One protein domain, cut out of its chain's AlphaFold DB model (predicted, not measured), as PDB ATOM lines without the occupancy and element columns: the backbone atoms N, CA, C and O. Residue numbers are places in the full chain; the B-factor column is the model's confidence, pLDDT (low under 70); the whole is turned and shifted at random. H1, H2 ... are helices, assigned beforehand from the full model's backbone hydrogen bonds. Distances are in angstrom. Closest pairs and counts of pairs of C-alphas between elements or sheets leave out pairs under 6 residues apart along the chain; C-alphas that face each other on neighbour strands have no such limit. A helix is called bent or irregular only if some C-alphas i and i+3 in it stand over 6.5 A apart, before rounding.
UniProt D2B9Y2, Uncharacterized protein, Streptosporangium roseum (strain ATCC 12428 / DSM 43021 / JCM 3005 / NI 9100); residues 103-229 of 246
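Overview. This is residues 103 to 229 of the 246 residues of an uncharacterized protein of Streptosporangium roseum (strain ATCC 12428 / DSM 43021 / JCM 3005 / NI 9100) (UniProt D2B9Y2). Picture a long, narrow rod of three long helices running nearly along its length, in which the bent H1 and H4 both pack on H2, H4 on residues 141 to 158 of it, and a short helix, H3, packs at a steep angle on the later part of H2, at residues 162 to 170. H2 runs opposite ways to its two long neighbours, and residues 177 to 187 stick out as a loop beyond that later part. The printed part has 127 residues with four named helices, H1, H2, H3 and H4 along the chain, and no named strand: the class is all helix. The whole is loose, with a radius of gyration of the C-alphas of 20.2 A, and is a rod spanning 73 by 27 by 14 A.

Arrangement. Start at H1, residues 103 to 136, assigned as one helix by its hydrogen bonds but bent: C-alphas 111 and 114 are 7.1 A apart. Its arms H1a, residues 103 to 111, and H1b, residues 114 to 136, stand at a steep tilt of 42 degrees. Next comes H2, residues 141 to 177, the hub, with a kink of 28 degrees near residue 157; it is neither bent nor irregular, but only just: C-alphas 156 and 159 are 6.5 A apart. H1b and H2 form a helical hairpin and touch at a shallow tilt of 14 degrees, opposite ways; their closest C-alphas, Pro 114 and Ala 161, are 5.3 A apart. H1a touches H2 at residues 164 to 172 alone, at a shallow tilt of 33 degrees, only just short of steep; the closest C-alphas are Ala 111 and Gly 165, at 3.9 A. H3, residues 188 to 199, touches H2 at its residues 162 to 170 alone, at a steep tilt of 57 degrees; the closest C-alphas are Glu 166 and Ala 192, at 6.1 A. H4, residues 203 to 229, touches H2 at its residues 141 to 158 alone, at a shallow tilt of 5 degrees, opposite ways; the closest C-alphas are Gly 151 and Gly 209, at 4.3 A. H1b and H4 are near each other, while H3 and H4 are apart. In H1a and H3 every O i to N i+4 pair is within hydrogen-bond range; in H1b 18 of 19 are, in H2 31 of 33 and in H4 21 of 23.

Along the chain. Find C-alpha 103 at (47.645, -3.113, -52.801); H1a runs 12.1 A from there, and H1b 32.8 A. H2 begins at C-alpha 141, (25.596, 34.144, -33.258), and runs 54.5 A. H3 is 15.5 A long. H4 runs 39.4 A to C-alpha 229 at (14.077, 41.515, -24.106).

Size, cuts and confidence. Look for the two C-alphas farthest apart at Asp 179 and Val 229, 73.7 A. The printed part has no cut and no long link. The mean pLDDT of the printed part is 74.0; it is under 70 at residue 165, residues 169 to 170 and residues 172 to 202.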
ATOM      1  N   PRO A 103      48.748  -3.847 -52.177       73.62
ATOM      2  CA  PRO A 103      47.645  -3.113 -52.801       73.62
ATOM      3  C   PRO A 103      46.270  -3.510 -52.245       73.62
ATOM      4  O   PRO A 103      45.439  -2.637 -52.013       73.62
ATOM      5  N   GLN A 104      46.045  -4.793 -51.951       72.81
ATOM      6  CA  GLN A 104      44.809  -5.278 -51.325       72.81
ATOM      7  C   GLN A 104      44.582  -4.663 -49.939       72.81
ATOM      8  O   GLN A 104      43.466  -4.251 -49.623       72.81
ATOM      9  N   ARG A 105      45.642  -4.531 -49.130       76.94
ATOM     10  CA  ARG A 105      45.560  -3.849 -47.830       76.94
ATOM     11  C   ARG A 105      45.190  -2.379 -48.000       76.94
ATOM     12  O   ARG A 105      44.243  -1.929 -47.365       76.94
ATOM     13  N   VAL A 106      45.865  -1.667 -48.906       76.38
ATOM     14  CA  VAL A 106      45.585  -0.249 -49.193       76.38
ATOM     15  C   VAL A 106      44.145  -0.043 -49.663       76.38
ATOM     16  O   VAL A 106      43.496   0.895 -49.211       76.38
ATOM     17  N   LEU A 107      43.617  -0.922 -50.517       76.69
ATOM     18  CA  LEU A 107      42.231  -0.862 -50.988       76.69
ATOM     19  C   LEU A 107      41.229  -0.998 -49.841       76.69
ATOM     20  O   LEU A 107      40.289  -0.210 -49.754       76.69
ATOM     21  N   VAL A 108      41.445  -1.940 -48.920       73.69
ATOM     22  CA  VAL A 108      40.562  -2.102 -47.755       73.69
ATOM     23  C   VAL A 108      40.678  -0.934 -46.778       73.69
ATOM     24  O   VAL A 108      39.663  -0.473 -46.241       73.69
ATOM     25  N   THR A 109      41.881  -0.390 -46.593       77.12
ATOM     26  CA  THR A 109      42.065   0.864 -45.860       77.12
ATOM     27  C   THR A 109      41.258   1.976 -46.518       77.12
ATOM     28  O   THR A 109      40.472   2.645 -45.853       77.12
ATOM     29  N   LEU A 110      41.391   2.153 -47.831       76.50
ATOM     30  CA  LEU A 110      40.732   3.218 -48.580       76.50
ATOM     31  C   LEU A 110      39.210   3.042 -48.628       76.50
ATOM     32  O   LEU A 110      38.489   4.033 -48.675       76.50
ATOM     33  N   ALA A 111      38.718   1.807 -48.543       71.69
ATOM     34  CA  ALA A 111      37.295   1.512 -48.464       71.69
ATOM     35  C   ALA A 111      36.658   1.991 -47.149       71.69
ATOM     36  O   ALA A 111      35.481   2.341 -47.108       71.69
ATOM     37  N   THR A 112      37.422   1.997 -46.055       72.06
ATOM     38  CA  THR A 112      36.905   2.259 -44.702       72.06
ATOM     39  C   THR A 112      37.314   3.633 -44.168       72.06
ATOM     40  O   THR A 112      36.551   4.280 -43.449       72.06
ATOM     41  N   LEU A 113      38.490   4.128 -44.544       78.75
ATOM     42  CA  LEU A 113      39.090   5.367 -44.048       78.75
ATOM     43  C   LEU A 113      38.260   6.636 -44.313       78.75
ATOM     44  O   LEU A 113      38.102   7.412 -43.368       78.75
ATOM     45  N   PRO A 114      37.659   6.863 -45.499       77.62
ATOM     46  CA  PRO A 114      36.906   8.086 -45.782       77.62
ATOM     47  C   PRO A 114      35.767   8.334 -44.789       77.62
ATOM     48  O   PRO A 114      35.616   9.442 -44.277       77.62
ATOM     49  N   VAL A 115      35.007   7.287 -44.458       74.62
ATOM     50  CA  VAL A 115      33.886   7.366 -43.510       74.62
ATOM     51  C   VAL A 115      34.379   7.785 -42.125       74.62
ATOM     52  O   VAL A 115      33.828   8.693 -41.504       74.62
ATOM     53  N   HIS A 116      35.469   7.182 -41.658       80.12
ATOM     54  CA  HIS A 116      36.036   7.502 -40.353       80.12
ATOM     55  C   HIS A 116      36.642   8.907 -40.306       80.12
ATOM     56  O   HIS A 116      36.494   9.592 -39.297       80.12
ATOM     57  N   VAL A 117      37.264   9.376 -41.394       81.06
ATOM     58  CA  VAL A 117      37.756  10.760 -41.503       81.06
ATOM     59  C   VAL A 117      36.601  11.753 -41.373       81.06
ATOM     60  O   VAL A 117      36.737  12.756 -40.669       81.06
ATOM     61  N   VAL A 118      35.451  11.471 -41.995       77.25
ATOM     62  CA  VAL A 118      34.249  12.309 -41.870       77.25
ATOM     63  C   VAL A 118      33.764  12.350 -40.419       77.25
ATOM     64  O   VAL A 118      33.548  13.442 -39.891       77.25
ATOM     65  N   TYR A 119      33.657  11.203 -39.741       79.50
ATOM     66  CA  TYR A 119      33.250  11.154 -38.329       79.50
ATOM     67  C   TYR A 119      34.254  11.836 -37.389       79.50
ATOM     68  O   TYR A 119      33.854  12.611 -36.519       79.50
ATOM     69  N   ALA A 120      35.555  11.613 -37.580       80.75
ATOM     70  CA  ALA A 120      36.599  12.265 -36.793       80.75
ATOM     71  C   ALA A 120      36.562  13.789 -36.984       80.75
ATOM     72  O   ALA A 120      36.554  14.545 -36.013       80.75
ATOM     73  N   GLY A 121      36.455  14.254 -38.232       80.81
ATOM     74  CA  GLY A 121      36.317  15.675 -38.538       80.81
ATOM     75  C   GLY A 121      35.044  16.289 -37.945       80.81
ATOM     76  O   GLY A 121      35.086  17.413 -37.439       80.81
ATOM     77  N   LEU A 122      33.932  15.544 -37.947       81.62
ATOM     78  CA  LEU A 122      32.673  15.943 -37.319       81.62
ATOM     79  C   LEU A 122      32.865  16.151 -35.811       81.62
ATOM     80  O   LEU A 122      32.508  17.211 -35.296       81.62
ATOM     81  N   LEU A 123      33.471  15.181 -35.117       83.50
ATOM     82  CA  LEU A 123      33.737  15.249 -33.678       83.50
ATOM     83  C   LEU A 123      34.660  16.414 -33.318       83.50
ATOM     84  O   LEU A 123      34.354  17.179 -32.405       83.50
ATOM     85  N   VAL A 124      35.753  16.603 -34.061       83.06
ATOM     86  CA  VAL A 124      36.683  17.724 -33.850       83.06
ATOM     87  C   VAL A 124      35.982  19.063 -34.067       83.06
ATOM     88  O   VAL A 124      36.167  20.008 -33.294       83.06
ATOM     89  N   GLY A 125      35.164  19.158 -35.114       79.75
ATOM     90  CA  GLY A 125      34.408  20.363 -35.411       79.75
ATOM     91  C   GLY A 125      33.381  20.685 -34.323       79.75
ATOM     92  O   GLY A 125      33.327  21.830 -33.870       79.75
ATOM     93  N   LEU A 126      32.637  19.684 -33.843       82.56
ATOM     94  CA  LEU A 126      31.734  19.802 -32.693       82.56
ATOM     95  C   LEU A 126      32.485  20.243 -31.438       82.56
ATOM     96  O   LEU A 126      32.128  21.260 -30.849       82.56
ATOM     97  N   TRP A 127      33.574  19.559 -31.089       86.38
ATOM     98  CA  TRP A 127      34.397  19.890 -29.929       86.38
ATOM     99  C   TRP A 127      34.886  21.340 -29.971       86.38
ATOM    100  O   TRP A 127      34.766  22.071 -28.987       86.38
ATOM    101  N   ARG A 128      35.355  21.810 -31.133       84.12
ATOM    102  CA  ARG A 128      35.804  23.196 -31.315       84.12
ATOM    103  C   ARG A 128      34.667  24.208 -31.165       84.12
ATOM    104  O   ARG A 128      34.900  25.316 -30.675       84.12
ATOM    105  N   ILE A 129      33.459  23.863 -31.611       81.88
ATOM    106  CA  ILE A 129      32.270  24.707 -31.445       81.88
ATOM    107  C   ILE A 129      31.879  24.766 -29.966       81.88
ATOM    108  O   ILE A 129      31.748  25.867 -29.435       81.88
ATOM    109  N   THR A 130      31.800  23.623 -29.280       84.44
ATOM    110  CA  THR A 130      31.491  23.542 -27.844       84.44
ATOM    111  C   THR A 130      32.525  24.283 -27.000       84.44
ATOM    112  O   THR A 130      32.166  25.039 -26.102       84.44
ATOM    113  N   TYR A 131      33.814  24.134 -27.314       87.00
ATOM    114  CA  TYR A 131      34.889  24.829 -26.610       87.00
ATOM    115  C   TYR A 131      34.770  26.352 -26.724       87.00
ATOM    116  O   TYR A 131      35.004  27.071 -25.755       87.00
ATOM    117  N   ARG A 132      34.379  26.862 -27.899       80.56
ATOM    118  CA  ARG A 132      34.143  28.299 -28.083       80.56
ATOM    119  C   ARG A 132      32.873  28.770 -27.388       80.56
ATOM    120  O   ARG A 132      32.940  29.790 -26.716       80.56
ATOM    121  N   ALA A 133      31.782  28.013 -27.477       82.56
ATOM    122  CA  ALA A 133      30.537  28.327 -26.778       82.56
ATOM    123  C   ALA A 133      30.746  28.442 -25.256       82.56
ATOM    124  O   ALA A 133      30.186  29.325 -24.620       82.56
ATOM    125  N   ARG A 134      31.633  27.620 -24.675       86.12
ATOM    126  CA  ARG A 134      32.022  27.738 -23.258       86.12
ATOM    127  C   ARG A 134      32.751  29.040 -22.914       86.12
ATOM    128  O   ARG A 134      32.710  29.446 -21.762       86.12
ATOM    129  N   ARG A 135      33.446  29.667 -23.869       86.25
ATOM    130  CA  ARG A 135      34.215  30.903 -23.638       86.25
ATOM    131  C   ARG A 135      33.443  32.177 -23.970       86.25
ATOM    132  O   ARG A 135      33.682  33.182 -23.317       86.25
ATOM    133  N   THR A 136      32.587  32.160 -24.992       83.12
ATOM    134  CA  THR A 136      31.862  33.358 -25.462       83.12
ATOM    135  C   THR A 136      30.377  33.364 -25.111       83.12
ATOM    136  O   THR A 136      29.718  34.374 -25.323       83.12
ATOM    137  N   GLY A 137      29.857  32.272 -24.546       78.81
ATOM    138  CA  GLY A 137      28.435  32.088 -24.277       78.81
ATOM    139  C   GLY A 137      27.760  31.211 -25.332       78.81
ATOM    140  O   GLY A 137      28.155  31.159 -26.500       78.81
ATOM    141  N   VAL A 138      26.732  30.477 -24.906       74.19
ATOM    142  CA  VAL A 138      26.027  29.489 -25.741       74.19
ATOM    143  C   VAL A 138      25.211  30.156 -26.859       74.19
ATOM    144  O   VAL A 138      25.031  29.561 -27.921       74.19
ATOM    145  N   PHE A 139      24.788  31.408 -26.663       73.00
ATOM    146  CA  PHE A 139      23.953  32.171 -27.598       73.00
ATOM    147  C   PHE A 139      24.734  33.081 -28.555       73.00
ATOM    148  O   PHE A 139      24.146  33.900 -29.256       73.00
ATOM    149  N   ASP A 140      26.057  32.925 -28.652       77.88
ATOM    150  CA  ASP A 140      26.853  33.703 -29.601       77.88
ATOM    151  C   ASP A 140      26.441  33.373 -31.061       77.88
ATOM    152  O   ASP A 140      26.549  32.219 -31.506       77.88
ATOM    153  N   PRO A 141      26.019  34.363 -31.873       75.62
ATOM    154  CA  PRO A 141      25.596  34.144 -33.258       75.62
ATOM    155  C   PRO A 141      26.703  33.557 -34.156       75.62
ATOM    156  O   PRO A 141      26.417  32.944 -35.196       75.62
ATOM    157  N   MET A 142      27.983  33.675 -33.779       77.38
ATOM    158  CA  MET A 142      29.079  32.978 -34.458       77.38
ATOM    159  C   MET A 142      29.027  31.456 -34.278       77.38
ATOM    160  O   MET A 142      29.470  30.735 -35.179       77.38
ATOM    161  N   VAL A 143      28.519  30.957 -33.147       77.56
ATOM    162  CA  VAL A 143      28.379  29.521 -32.855       77.56
ATOM    163  C   VAL A 143      27.344  28.913 -33.800       77.56
ATOM    164  O   VAL A 143      27.671  27.972 -34.528       77.56
ATOM    165  N   GLY A 144      26.161  29.530 -33.918       74.44
ATOM    166  CA  GLY A 144      25.099  29.081 -34.829       74.44
ATOM    167  C   GLY A 144      25.521  29.075 -36.305       74.44
ATOM    168  O   GLY A 144      25.315  28.091 -37.021       74.44
ATOM    169  N   ARG A 145      26.230  30.120 -36.767       79.69
ATOM    170  CA  ARG A 145      26.770  30.172 -38.144       79.69
ATOM    171  C   ARG A 145      27.811  29.085 -38.424       79.69
ATOM    172  O   ARG A 145      27.904  28.617 -39.560       79.69
ATOM    173  N   ARG A 146      28.626  28.707 -37.433       79.94
ATOM    174  CA  ARG A 146      29.625  27.632 -37.578       79.94
ATOM    175  C   ARG A 146      28.974  26.257 -37.566       79.94
ATOM    176  O   ARG A 146      29.348  25.434 -38.395       79.94
ATOM    177  N   LEU A 147      27.976  26.047 -36.710       78.94
ATOM    178  CA  LEU A 147      27.224  24.797 -36.660       78.94
ATOM    179  C   LEU A 147      26.483  24.541 -37.981       78.94
ATOM    180  O   LEU A 147      26.587  23.456 -38.543       78.94
ATOM    181  N   GLY A 148      25.856  25.573 -38.559       79.94
ATOM    182  CA  GLY A 148      25.210  25.468 -39.870       79.94
ATOM    183  C   GLY A 148      26.181  25.171 -41.021       79.94
ATOM    184  O   GLY A 148      25.837  24.429 -41.940       79.94
ATOM    185  N   ARG A 149      27.413  25.704 -40.985       81.75
ATOM    186  CA  ARG A 149      28.455  25.346 -41.969       81.75
ATOM    187  C   ARG A 149      28.936  23.913 -41.795       81.75
ATOM    188  O   ARG A 149      29.141  23.234 -42.792       81.75
ATOM    189  N   LEU A 150      29.094  23.467 -40.553       79.25
ATOM    190  CA  LEU A 150      29.518  22.112 -40.233       79.25
ATOM    191  C   LEU A 150      28.459  21.084 -40.652       79.25
ATOM    192  O   LEU A 150      28.800  20.119 -41.323       79.25
ATOM    193  N   GLY A 151      27.176  21.341 -40.383       77.75
ATOM    194  CA  GLY A 151      26.083  20.484 -40.850       77.75
ATOM    195  C   GLY A 151      26.009  20.389 -42.379       77.75
ATOM    196  O   GLY A 151      25.908  19.291 -42.923       77.75
ATOM    197  N   LYS A 152      26.176  21.514 -43.096       81.62
ATOM    198  CA  LYS A 152      26.313  21.496 -44.565       81.62
ATOM    199  C   LYS A 152      27.532  20.694 -45.007       81.62
ATOM    200  O   LYS A 152      27.439  19.950 -45.973       81.62
ATOM    201  N   ALA A 153      28.662  20.844 -44.319       78.25
ATOM    202  CA  ALA A 153      29.878  20.146 -44.693       78.25
ATOM    203  C   ALA A 153      29.744  18.629 -44.583       78.25
ATOM    204  O   ALA A 153      30.107  17.911 -45.510       78.25
ATOM    205  N   VAL A 154      29.130  18.165 -43.500       76.25
ATOM    206  CA  VAL A 154      28.843  16.748 -43.267       76.25
ATOM    207  C   VAL A 154      27.894  16.212 -44.338       76.25
ATOM    208  O   VAL A 154      28.201  15.198 -44.963       76.25
ATOM    209  N   ALA A 155      26.807  16.936 -44.626       79.31
ATOM    210  CA  ALA A 155      25.845  16.544 -45.654       79.31
ATOM    211  C   ALA A 155      26.496  16.415 -47.044       79.31
ATOM    212  O   ALA A 155      26.303  15.407 -47.718       79.31
ATOM    213  N   TRP A 156      27.323  17.388 -47.448       78.69
ATOM    214  CA  TRP A 156      28.029  17.347 -48.734       78.69
ATOM    215  C   TRP A 156      29.126  16.278 -48.790       78.69
ATOM    216  O   TRP A 156      29.380  15.725 -49.855       78.69
ATOM    217  N   SER A 157      29.765  15.959 -47.661       74.25
ATOM    218  CA  SER A 157      30.822  14.940 -47.601       74.25
ATOM    219  C   SER A 157      30.308  13.498 -47.653       74.25
ATOM    220  O   SER A 157      31.073  12.598 -47.991       74.25
ATOM    221  N   ALA A 158      29.026  13.269 -47.351       73.12
ATOM    222  CA  ALA A 158      28.464  11.925 -47.255       73.12
ATOM    223  C   ALA A 158      28.483  11.177 -48.598       73.12
ATOM    224  O   ALA A 158      28.833  10.001 -48.640       73.12
ATOM    225  N   ILE A 159      28.163  11.870 -49.695       74.06
ATOM    226  CA  ILE A 159      28.103  11.278 -51.039       74.06
ATOM    227  C   ILE A 159      29.481  10.765 -51.497       74.06
ATOM    228  O   ILE A 159      29.598   9.568 -51.758       74.06
ATOM    229  N   PRO A 160      30.541  11.598 -51.569       75.00
ATOM    230  CA  PRO A 160      31.843  11.128 -52.037       75.00
ATOM    231  C   PRO A 160      32.468  10.091 -51.099       75.00
ATOM    232  O   PRO A 160      33.152   9.194 -51.579       75.00
ATOM    233  N   ALA A 161      32.223  10.166 -49.785       72.81
ATOM    234  CA  ALA A 161      32.759   9.188 -48.839       72.81
ATOM    235  C   ALA A 161      32.223   7.771 -49.098       72.81
ATOM    236  O   ALA A 161      33.002   6.820 -49.096       72.81
ATOM    237  N   VAL A 162      30.919   7.640 -49.364       71.44
ATOM    238  CA  VAL A 162      30.306   6.352 -49.726       71.44
ATOM    239  C   VAL A 162      30.812   5.887 -51.089       71.44
ATOM    240  O   VAL A 162      31.197   4.734 -51.241       71.44
ATOM    241  N   LEU A 163      30.889   6.796 -52.061       72.88
ATOM    242  CA  LEU A 163      31.271   6.459 -53.431       72.88
ATOM    243  C   LEU A 163      32.717   5.943 -53.523       72.88
ATOM    244  O   LEU A 163      32.967   4.930 -54.167       72.88
ATOM    245  N   ILE A 164      33.658   6.592 -52.828       76.81
ATOM    246  CA  ILE A 164      35.055   6.134 -52.736       76.81
ATOM    247  C   ILE A 164      35.126   4.768 -52.044       76.81
ATOM    248  O   ILE A 164      35.865   3.893 -52.498       76.81
ATOM    249  N   GLY A 165      34.344   4.582 -50.975       68.75
ATOM    250  CA  GLY A 165      34.277   3.327 -50.231       68.75
ATOM    251  C   GLY A 165      33.855   2.146 -51.104       68.75
ATOM    252  O   GLY A 165      34.532   1.119 -51.132       68.75
ATOM    253  N   GLU A 166      32.773   2.318 -51.864       70.38
ATOM    254  CA  GLU A 166      32.232   1.262 -52.722       70.38
ATOM    255  C   GLU A 166      33.108   0.983 -53.944       70.38
ATOM    256  O   GLU A 166      33.350  -0.176 -54.273       70.38
ATOM    257  N   VAL A 167      33.679   2.014 -54.576       72.19
ATOM    258  CA  VAL A 167      34.621   1.812 -55.690       72.19
ATOM    259  C   VAL A 167      35.844   1.011 -55.233       72.19
ATOM    260  O   VAL A 167      36.254   0.077 -55.921       72.19
ATOM    261  N   ALA A 168      36.392   1.311 -54.052       72.62
ATOM    262  CA  ALA A 168      37.529   0.572 -53.507       72.62
ATOM    263  C   ALA A 168      37.186  -0.900 -53.201       72.62
ATOM    264  O   ALA A 168      37.996  -1.788 -53.465       72.62
ATOM    265  N   ARG A 169      35.976  -1.181 -52.694       69.50
ATOM    266  CA  ARG A 169      35.489  -2.554 -52.448       69.50
ATOM    267  C   ARG A 169      35.304  -3.340 -53.738       69.50
ATOM    268  O   ARG A 169      35.726  -4.491 -53.814       69.50
ATOM    269  N   LEU A 170      34.712  -2.712 -54.753       68.69
ATOM    270  CA  LEU A 170      34.511  -3.327 -56.061       68.69
ATOM    271  C   LEU A 170      35.850  -3.667 -56.722       68.69
ATOM    272  O   LEU A 170      36.008  -4.781 -57.213       68.69
ATOM    273  N   GLN A 171      36.836  -2.766 -56.650       71.12
ATOM    274  CA  GLN A 171      38.182  -3.041 -57.159       71.12
ATOM    275  C   GLN A 171      38.904  -4.140 -56.380       71.12
ATOM    276  O   GLN A 171      39.571  -4.977 -56.982       71.12
ATOM    277  N   PHE A 172      38.758  -4.182 -55.052       67.88
ATOM    278  CA  PHE A 172      39.304  -5.283 -54.259       67.88
ATOM    279  C   PHE A 172      38.746  -6.629 -54.728       67.88
ATOM    280  O   PHE A 172      39.499  -7.583 -54.909       67.88
ATOM    281  N   ILE A 173      37.435  -6.696 -54.963       65.94
ATOM    282  CA  ILE A 173      36.796  -7.920 -55.432       65.94
ATOM    283  C   ILE A 173      37.240  -8.262 -56.839       65.94
ATOM    284  O   ILE A 173      37.581  -9.410 -57.054       65.94
ATOM    285  N   GLU A 174      37.317  -7.309 -57.763       68.31
ATOM    286  CA  GLU A 174      37.835  -7.552 -59.114       68.31
ATOM    287  C   GLU A 174      39.240  -8.180 -59.091       68.31
ATOM    288  O   GLU A 174      39.470  -9.182 -59.763       68.31
ATOM    289  N   ILE A 175      40.135  -7.680 -58.230       67.44
ATOM    290  CA  ILE A 175      41.495  -8.219 -58.060       67.44
ATOM    291  C   ILE A 175      41.489  -9.631 -57.458       67.44
ATOM    292  O   ILE A 175      42.326 -10.452 -57.814       67.44
ATOM    293  N   VAL A 176      40.578  -9.929 -56.529       65.25
ATOM    294  CA  VAL A 176      40.469 -11.258 -55.893       65.25
ATOM    295  C   VAL A 176      39.726 -12.265 -56.788       65.25
ATOM    296  O   VAL A 176      39.830 -13.472 -56.595       65.25
ATOM    297  N   LYS A 177      38.964 -11.784 -57.775       66.50
ATOM    298  CA  LYS A 177      37.961 -12.546 -58.529       66.50
ATOM    299  C   LYS A 177      38.431 -13.076 -59.876       66.50
ATOM    300  O   LYS A 177      37.683 -13.863 -60.457       66.50
ATOM    301  N   SER A 178      39.628 -12.714 -60.349       53.22
ATOM    302  CA  SER A 178      40.166 -13.187 -61.637       53.22
ATOM    303  C   SER A 178      40.140 -14.711 -61.809       53.22
ATOM    304  O   SER A 178      40.179 -15.178 -62.941       53.22
ATOM    305  N   ASP A 179      40.003 -15.475 -60.720       49.47
ATOM    306  CA  ASP A 179      40.153 -16.929 -60.748       49.47
ATOM    307  C   ASP A 179      38.842 -17.739 -60.621       49.47
ATOM    308  O   ASP A 179      38.892 -18.947 -60.836       49.47
ATOM    309  N   ILE A 180      37.675 -17.160 -60.265       47.12
ATOM    310  CA  ILE A 180      36.557 -17.998 -59.741       47.12
ATOM    311  C   ILE A 180      35.171 -17.789 -60.390       47.12
ATOM    312  O   ILE A 180      34.433 -18.763 -60.514       47.12
ATOM    313  N   PHE A 181      34.767 -16.596 -60.856       46.75
ATOM    314  CA  PHE A 181      33.403 -16.424 -61.404       46.75
ATOM    315  C   PHE A 181      33.283 -15.320 -62.474       46.75
ATOM    316  O   PHE A 181      33.593 -14.162 -62.174       46.75
ATOM    317  N   PRO A 182      32.741 -15.620 -63.674       45.84
ATOM    318  CA  PRO A 182      32.412 -14.611 -64.674       45.84
ATOM    319  C   PRO A 182      31.131 -13.885 -64.255       45.84
ATOM    320  O   PRO A 182      30.080 -14.494 -64.070       45.84
ATOM    321  N   PHE A 183      31.211 -12.571 -64.079       51.62
ATOM    322  CA  PHE A 183      30.032 -11.724 -63.915       51.62
ATOM    323  C   PHE A 183      29.958 -10.803 -65.123       51.62
ATOM    324  O   PHE A 183      30.995 -10.320 -65.566       51.62
ATOM    325  N   GLY A 184      28.746 -10.580 -65.633       52.91
ATOM    326  CA  GLY A 184      28.502  -9.760 -66.819       52.91
ATOM    327  C   GLY A 184      29.100  -8.354 -66.723       52.91
ATOM    328  O   GLY A 184      29.268  -7.822 -65.617       52.91
ATOM    329  N   ASP A 185      29.395  -7.797 -67.901       55.78
ATOM    330  CA  ASP A 185      30.099  -6.536 -68.205       55.78
ATOM    331  C   ASP A 185      29.384  -5.255 -67.732       55.78
ATOM    332  O   ASP A 185      29.437  -4.206 -68.380       55.78
ATOM    333  N   ASP A 186      28.694  -5.287 -66.595       59.00
ATOM    334  CA  ASP A 186      28.110  -4.070 -66.048       59.00
ATOM    335  C   ASP A 186      29.234  -3.192 -65.502       59.00
ATOM    336  O   ASP A 186      29.978  -3.576 -64.592       59.00
ATOM    337  N   SER A 187      29.342  -1.985 -66.051       63.06
ATOM    338  CA  SER A 187      30.363  -1.021 -65.660       63.06
ATOM    339  C   SER A 187      30.327  -0.736 -64.150       63.06
ATOM    340  O   SER A 187      29.266  -0.512 -63.557       63.06
ATOM    341  N   LEU A 188      31.515  -0.695 -63.532       64.81
ATOM    342  CA  LEU A 188      31.743  -0.410 -62.103       64.81
ATOM    343  C   LEU A 188      30.918   0.779 -61.583       64.81
ATOM    344  O   LEU A 188      30.376   0.736 -60.478       64.81
ATOM    345  N   GLY A 189      30.786   1.829 -62.400       63.91
ATOM    346  CA  GLY A 189      30.017   3.024 -62.062       63.91
ATOM    347  C   GLY A 189      28.524   2.752 -61.881       63.91
ATOM    348  O   GLY A 189      27.927   3.264 -60.939       63.91
ATOM    349  N   THR A 190      27.926   1.910 -62.725       67.19
ATOM    350  CA  THR A 190      26.485   1.608 -62.680       67.19
ATOM    351  C   THR A 190      26.128   0.793 -61.438       67.19
ATOM    352  O   THR A 190      25.105   1.052 -60.804       67.19
ATOM    353  N   ARG A 191      27.013  -0.126 -61.026       67.19
ATOM    354  CA  ARG A 191      26.859  -0.908 -59.787       67.19
ATOM    355  C   ARG A 191      27.032  -0.061 -58.530       67.19
ATOM    356  O   ARG A 191      26.219  -0.152 -57.617       67.19
ATOM    357  N   ALA A 192      28.046   0.804 -58.488       64.62
ATOM    358  CA  ALA A 192      28.227   1.712 -57.355       64.62
ATOM    359  C   ALA A 192      26.999   2.622 -57.166       64.62
ATOM    360  O   ALA A 192      26.568   2.870 -56.041       64.62
ATOM    361  N   LEU A 193      26.403   3.077 -58.273       66.50
ATOM    362  CA  LEU A 193      25.207   3.912 -58.263       66.50
ATOM    363  C   LEU A 193      23.976   3.125 -57.788       66.50
ATOM    364  O   LEU A 193      23.251   3.609 -56.923       66.50
ATOM    365  N   SER A 194      23.760   1.897 -58.266       67.31
ATOM    366  CA  SER A 194      22.624   1.082 -57.814       67.31
ATOM    367  C   SER A 194      22.698   0.746 -56.319       67.31
ATOM    368  O   SER A 194      21.690   0.856 -55.625       67.31
ATOM    369  N   ILE A 195      23.884   0.444 -55.782       65.25
ATOM    370  CA  ILE A 195      24.082   0.205 -54.341       65.25
ATOM    371  C   ILE A 195      23.760   1.465 -53.527       65.25
ATOM    372  O   ILE A 195      23.084   1.388 -52.497       65.25
ATOM    373  N   LEU A 196      24.184   2.637 -54.005       65.44
ATOM    374  CA  LEU A 196      23.902   3.920 -53.359       65.44
ATOM    375  C   LEU A 196      22.398   4.211 -53.278       65.44
ATOM    376  O   LEU A 196      21.931   4.684 -52.244       65.44
ATOM    377  N   PHE A 197      21.649   3.925 -54.345       65.50
ATOM    378  CA  PHE A 197      20.218   4.230 -54.422       65.50
ATOM    379  C   PHE A 197      19.315   3.163 -53.789       65.50
ATOM    380  O   PHE A 197      18.309   3.525 -53.184       65.50
ATOM    381  N   PHE A 198      19.660   1.876 -53.893       61.97
ATOM    382  CA  PHE A 198      18.782   0.770 -53.481       61.97
ATOM    383  C   PHE A 198      19.260   0.005 -52.241       61.97
ATOM    384  O   PHE A 198      18.447  -0.648 -51.594       61.97
ATOM    385  N   GLY A 199      20.550   0.072 -51.895       59.25
ATOM    386  CA  GLY A 199      21.127  -0.748 -50.825       59.25
ATOM    387  C   GLY A 199      21.521   0.031 -49.572       59.25
ATOM    388  O   GLY A 199      21.231  -0.404 -48.459       59.25
ATOM    389  N   LYS A 200      22.221   1.164 -49.730       63.69
ATOM    390  CA  LYS A 200      22.923   1.835 -48.618       63.69
ATOM    391  C   LYS A 200      22.955   3.353 -48.742       63.69
ATOM    392  O   LYS A 200      24.004   3.981 -48.584       63.69
ATOM    393  N   PHE A 201      21.807   3.974 -48.994       66.88
ATOM    394  CA  PHE A 201      21.746   5.429 -48.918       66.88
ATOM    395  C   PHE A 201      22.118   5.869 -47.485       66.88
ATOM    396  O   PHE A 201      21.520   5.359 -46.532       66.88
ATOM    397  N   PRO A 202      23.097   6.778 -47.282       69.12
ATOM    398  CA  PRO A 202      23.627   7.128 -45.959       69.12
ATOM    399  C   PRO A 202      22.666   8.044 -45.182       69.12
ATOM    400  O   PRO A 202      23.009   9.165 -44.791       69.12
ATOM    401  N   PHE A 203      21.441   7.565 -44.946       75.44
ATOM    402  CA  PHE A 203      20.370   8.290 -44.265       75.44
ATOM    403  C   PHE A 203      20.812   8.788 -42.894       75.44
ATOM    404  O   PHE A 203      20.543   9.936 -42.557       75.44
ATOM    405  N   GLY A 204      21.554   7.978 -42.133       75.81
ATOM    406  CA  GLY A 204      22.070   8.380 -40.824       75.81
ATOM    407  C   GLY A 204      22.967   9.620 -40.894       75.81
ATOM    408  O   GLY A 204      22.788  10.567 -40.127       75.81
ATOM    409  N   THR A 205      23.891   9.669 -41.855       73.88
ATOM    410  CA  THR A 205      24.815  10.801 -42.030       73.88
ATOM    411  C   THR A 205      24.075  12.058 -42.481       73.88
ATOM    412  O   THR A 205      24.361  13.161 -42.012       73.88
ATOM    413  N   LEU A 206      23.075  11.890 -43.349       78.31
ATOM    414  CA  LEU A 206      22.250  12.979 -43.863       78.31
ATOM    415  C   LEU A 206      21.333  13.554 -42.773       78.31
ATOM    416  O   LEU A 206      21.285  14.772 -42.595       78.31
ATOM    417  N   LEU A 207      20.694  12.688 -41.979       83.12
ATOM    418  CA  LEU A 207      19.906  13.066 -40.803       83.12
ATOM    419  C   LEU A 207      20.763  13.779 -39.762       83.12
ATOM    420  O   LEU A 207      20.346  14.803 -39.231       83.12
ATOM    421  N   THR A 208      21.983  13.298 -39.520       79.50
ATOM    422  CA  THR A 208      22.931  13.958 -38.612       79.50
ATOM    423  C   THR A 208      23.282  15.362 -39.113       79.50
ATOM    424  O   THR A 208      23.231  16.330 -38.352       79.50
ATOM    425  N   GLY A 209      23.575  15.507 -40.411       78.50
ATOM    426  CA  GLY A 209      23.832  16.804 -41.041       78.50
ATOM    427  C   GLY A 209      22.636  17.759 -40.948       78.50
ATOM    428  O   GLY A 209      22.804  18.924 -40.583       78.50
ATOM    429  N   LEU A 210      21.425  17.261 -41.210       83.12
ATOM    430  CA  LEU A 210      20.175  18.014 -41.078       83.12
ATOM    431  C   LEU A 210      19.909  18.432 -39.631       83.12
ATOM    432  O   LEU A 210      19.612  19.599 -39.392       83.12
ATOM    433  N   ALA A 211      20.084  17.527 -38.667       84.12
ATOM    434  CA  ALA A 211      19.921  17.817 -37.247       84.12
ATOM    435  C   ALA A 211      20.837  18.970 -36.811       84.12
ATOM    436  O   ALA A 211      20.372  19.918 -36.184       84.12
ATOM    437  N   LEU A 212      22.108  18.957 -37.227       80.81
ATOM    438  CA  LEU A 212      23.069  20.033 -36.954       80.81
ATOM    439  C   LEU A 212      22.660  21.373 -37.582       80.81
ATOM    440  O   LEU A 212      22.825  22.427 -36.959       80.81
ATOM    441  N   ILE A 213      22.114  21.354 -38.803       83.56
ATOM    442  CA  ILE A 213      21.596  22.560 -39.467       83.56
ATOM    443  C   ILE A 213      20.402  23.126 -38.690       83.56
ATOM    444  O   ILE A 213      20.357  24.334 -38.442       83.56
ATOM    445  N   THR A 214      19.460  22.270 -38.289       84.69
ATOM    446  CA  THR A 214      18.268  22.659 -37.524       84.69
ATOM    447  C   THR A 214      18.657  23.239 -36.171       84.69
ATOM    448  O   THR A 214      18.243  24.348 -35.836       84.69
ATOM    449  N   LEU A 215      19.543  22.560 -35.441       81.19
ATOM    450  CA  LEU A 215      20.062  23.019 -34.154       81.19
ATOM    451  C   LEU A 215      20.745  24.392 -34.291       81.19
ATOM    452  O   LEU A 215      20.526  25.292 -33.485       81.19
ATOM    453  N   GLY A 216      21.505  24.598 -35.373       78.31
ATOM    454  CA  GLY A 216      22.173  25.870 -35.657       78.31
ATOM    455  C   GLY A 216      21.200  27.020 -35.914       78.31
ATOM    456  O   GLY A 216      21.493  28.158 -35.546       78.31
ATOM    457  N   ARG A 217      20.032  26.738 -36.508       82.94
ATOM    458  CA  ARG A 217      18.960  27.731 -36.665       82.94
ATOM    459  C   ARG A 217      18.327  28.087 -35.326       82.94
ATOM    460  O   ARG A 217      18.153  29.271 -35.071       82.94
ATOM    461  N   ILE A 218      18.045  27.102 -34.471       81.56
ATOM    462  CA  ILE A 218      17.448  27.334 -33.144       81.56
ATOM    463  C   ILE A 218      18.327  28.287 -32.318       81.56
ATOM    464  O   ILE A 218      17.824  29.277 -31.792       81.56
ATOM    465  N   PHE A 219      19.647  28.070 -32.297       78.50
ATOM    466  CA  PHE A 219      20.571  28.967 -31.593       78.50
ATOM    467  C   PHE A 219      20.575  30.402 -32.141       78.50
ATOM    468  O   PHE A 219      20.664  31.349 -31.365       78.50
ATOM    469  N   LEU A 220      20.438  30.580 -33.460       76.31
ATOM    470  CA  LEU A 220      20.351  31.911 -34.075       76.31
ATOM    471  C   LEU A 220      19.030  32.631 -33.772       76.31
ATOM    472  O   LEU A 220      19.005  33.859 -33.758       76.31
ATOM    473  N   TYR A 221      17.936  31.896 -33.562       81.62
ATOM    474  CA  TYR A 221      16.673  32.492 -33.122       81.62
ATOM    475  C   TYR A 221      16.733  32.904 -31.647       81.62
ATOM    476  O   TYR A 221      16.265  33.989 -31.315       81.62
ATOM    477  N   GLY A 222      17.370  32.095 -30.792       76.44
ATOM    478  CA  GLY A 222      17.562  32.415 -29.374       76.44
ATOM    479  C   GLY A 222      18.321  33.725 -29.151       76.44
ATOM    480  O   GLY A 222      17.866  34.563 -28.380       76.44
ATOM    481  N   SER A 223      19.405  33.962 -29.900       77.38
ATOM    482  CA  SER A 223      20.207  35.185 -29.741       77.38
ATOM    483  C   SER A 223      19.442  36.468 -30.089       77.38
ATOM    484  O   SER A 223      19.721  37.524 -29.539       77.38
ATOM    485  N   ARG A 224      18.460  36.395 -31.000       78.44
ATOM    486  CA  ARG A 224      17.634  37.554 -31.377       78.44
ATOM    487  C   ARG A 224      16.591  37.904 -30.320       78.44
ATOM    488  O   ARG A 224      16.206  39.061 -30.217       78.44
ATOM    489  N   LEU A 225      16.115  36.920 -29.557       77.31
ATOM    490  CA  LEU A 225      15.138  37.155 -28.492       77.31
ATOM    491  C   LEU A 225      15.773  37.886 -27.306       77.31
ATOM    492  O   LEU A 225      15.139  38.756 -26.717       77.31
ATOM    493  N   GLU A 226      17.034  37.582 -27.005       76.12
ATOM    494  CA  GLU A 226      17.786  38.223 -25.921       76.12
ATOM    495  C   GLU A 226      18.007  39.726 -26.186       76.12
ATOM    496  O   GLU A 226      17.849  40.546 -25.283       76.12
ATOM    497  N   GLU A 227      18.242  40.113 -27.447       76.06
ATOM    498  CA  GLU A 227      18.332  41.523 -27.867       76.06
ATOM    499  C   GLU A 227      16.998  42.281 -27.674       76.06
ATOM    500  O   GLU A 227      16.978  43.426 -27.207       76.06
ATOM    501  N   VAL A 228      15.865  41.646 -27.994       77.31
ATOM    502  CA  VAL A 228      14.527  42.257 -27.858       77.31
ATOM    503  C   VAL A 228      14.135  42.428 -26.388       77.31
ATOM    504  O   VAL A 228      13.658  43.491 -26.001       77.31
ATOM    505  N   VAL A 229      14.374  41.419 -25.546       78.12
ATOM    506  CA  VAL A 229      14.077  41.515 -24.106       78.12
ATOM    507  C   VAL A 229      14.977  42.554 -23.426       78.12
ATOM    508  O   VAL A 229      14.484  43.379 -22.656       78.12
TER     509      VAL A 229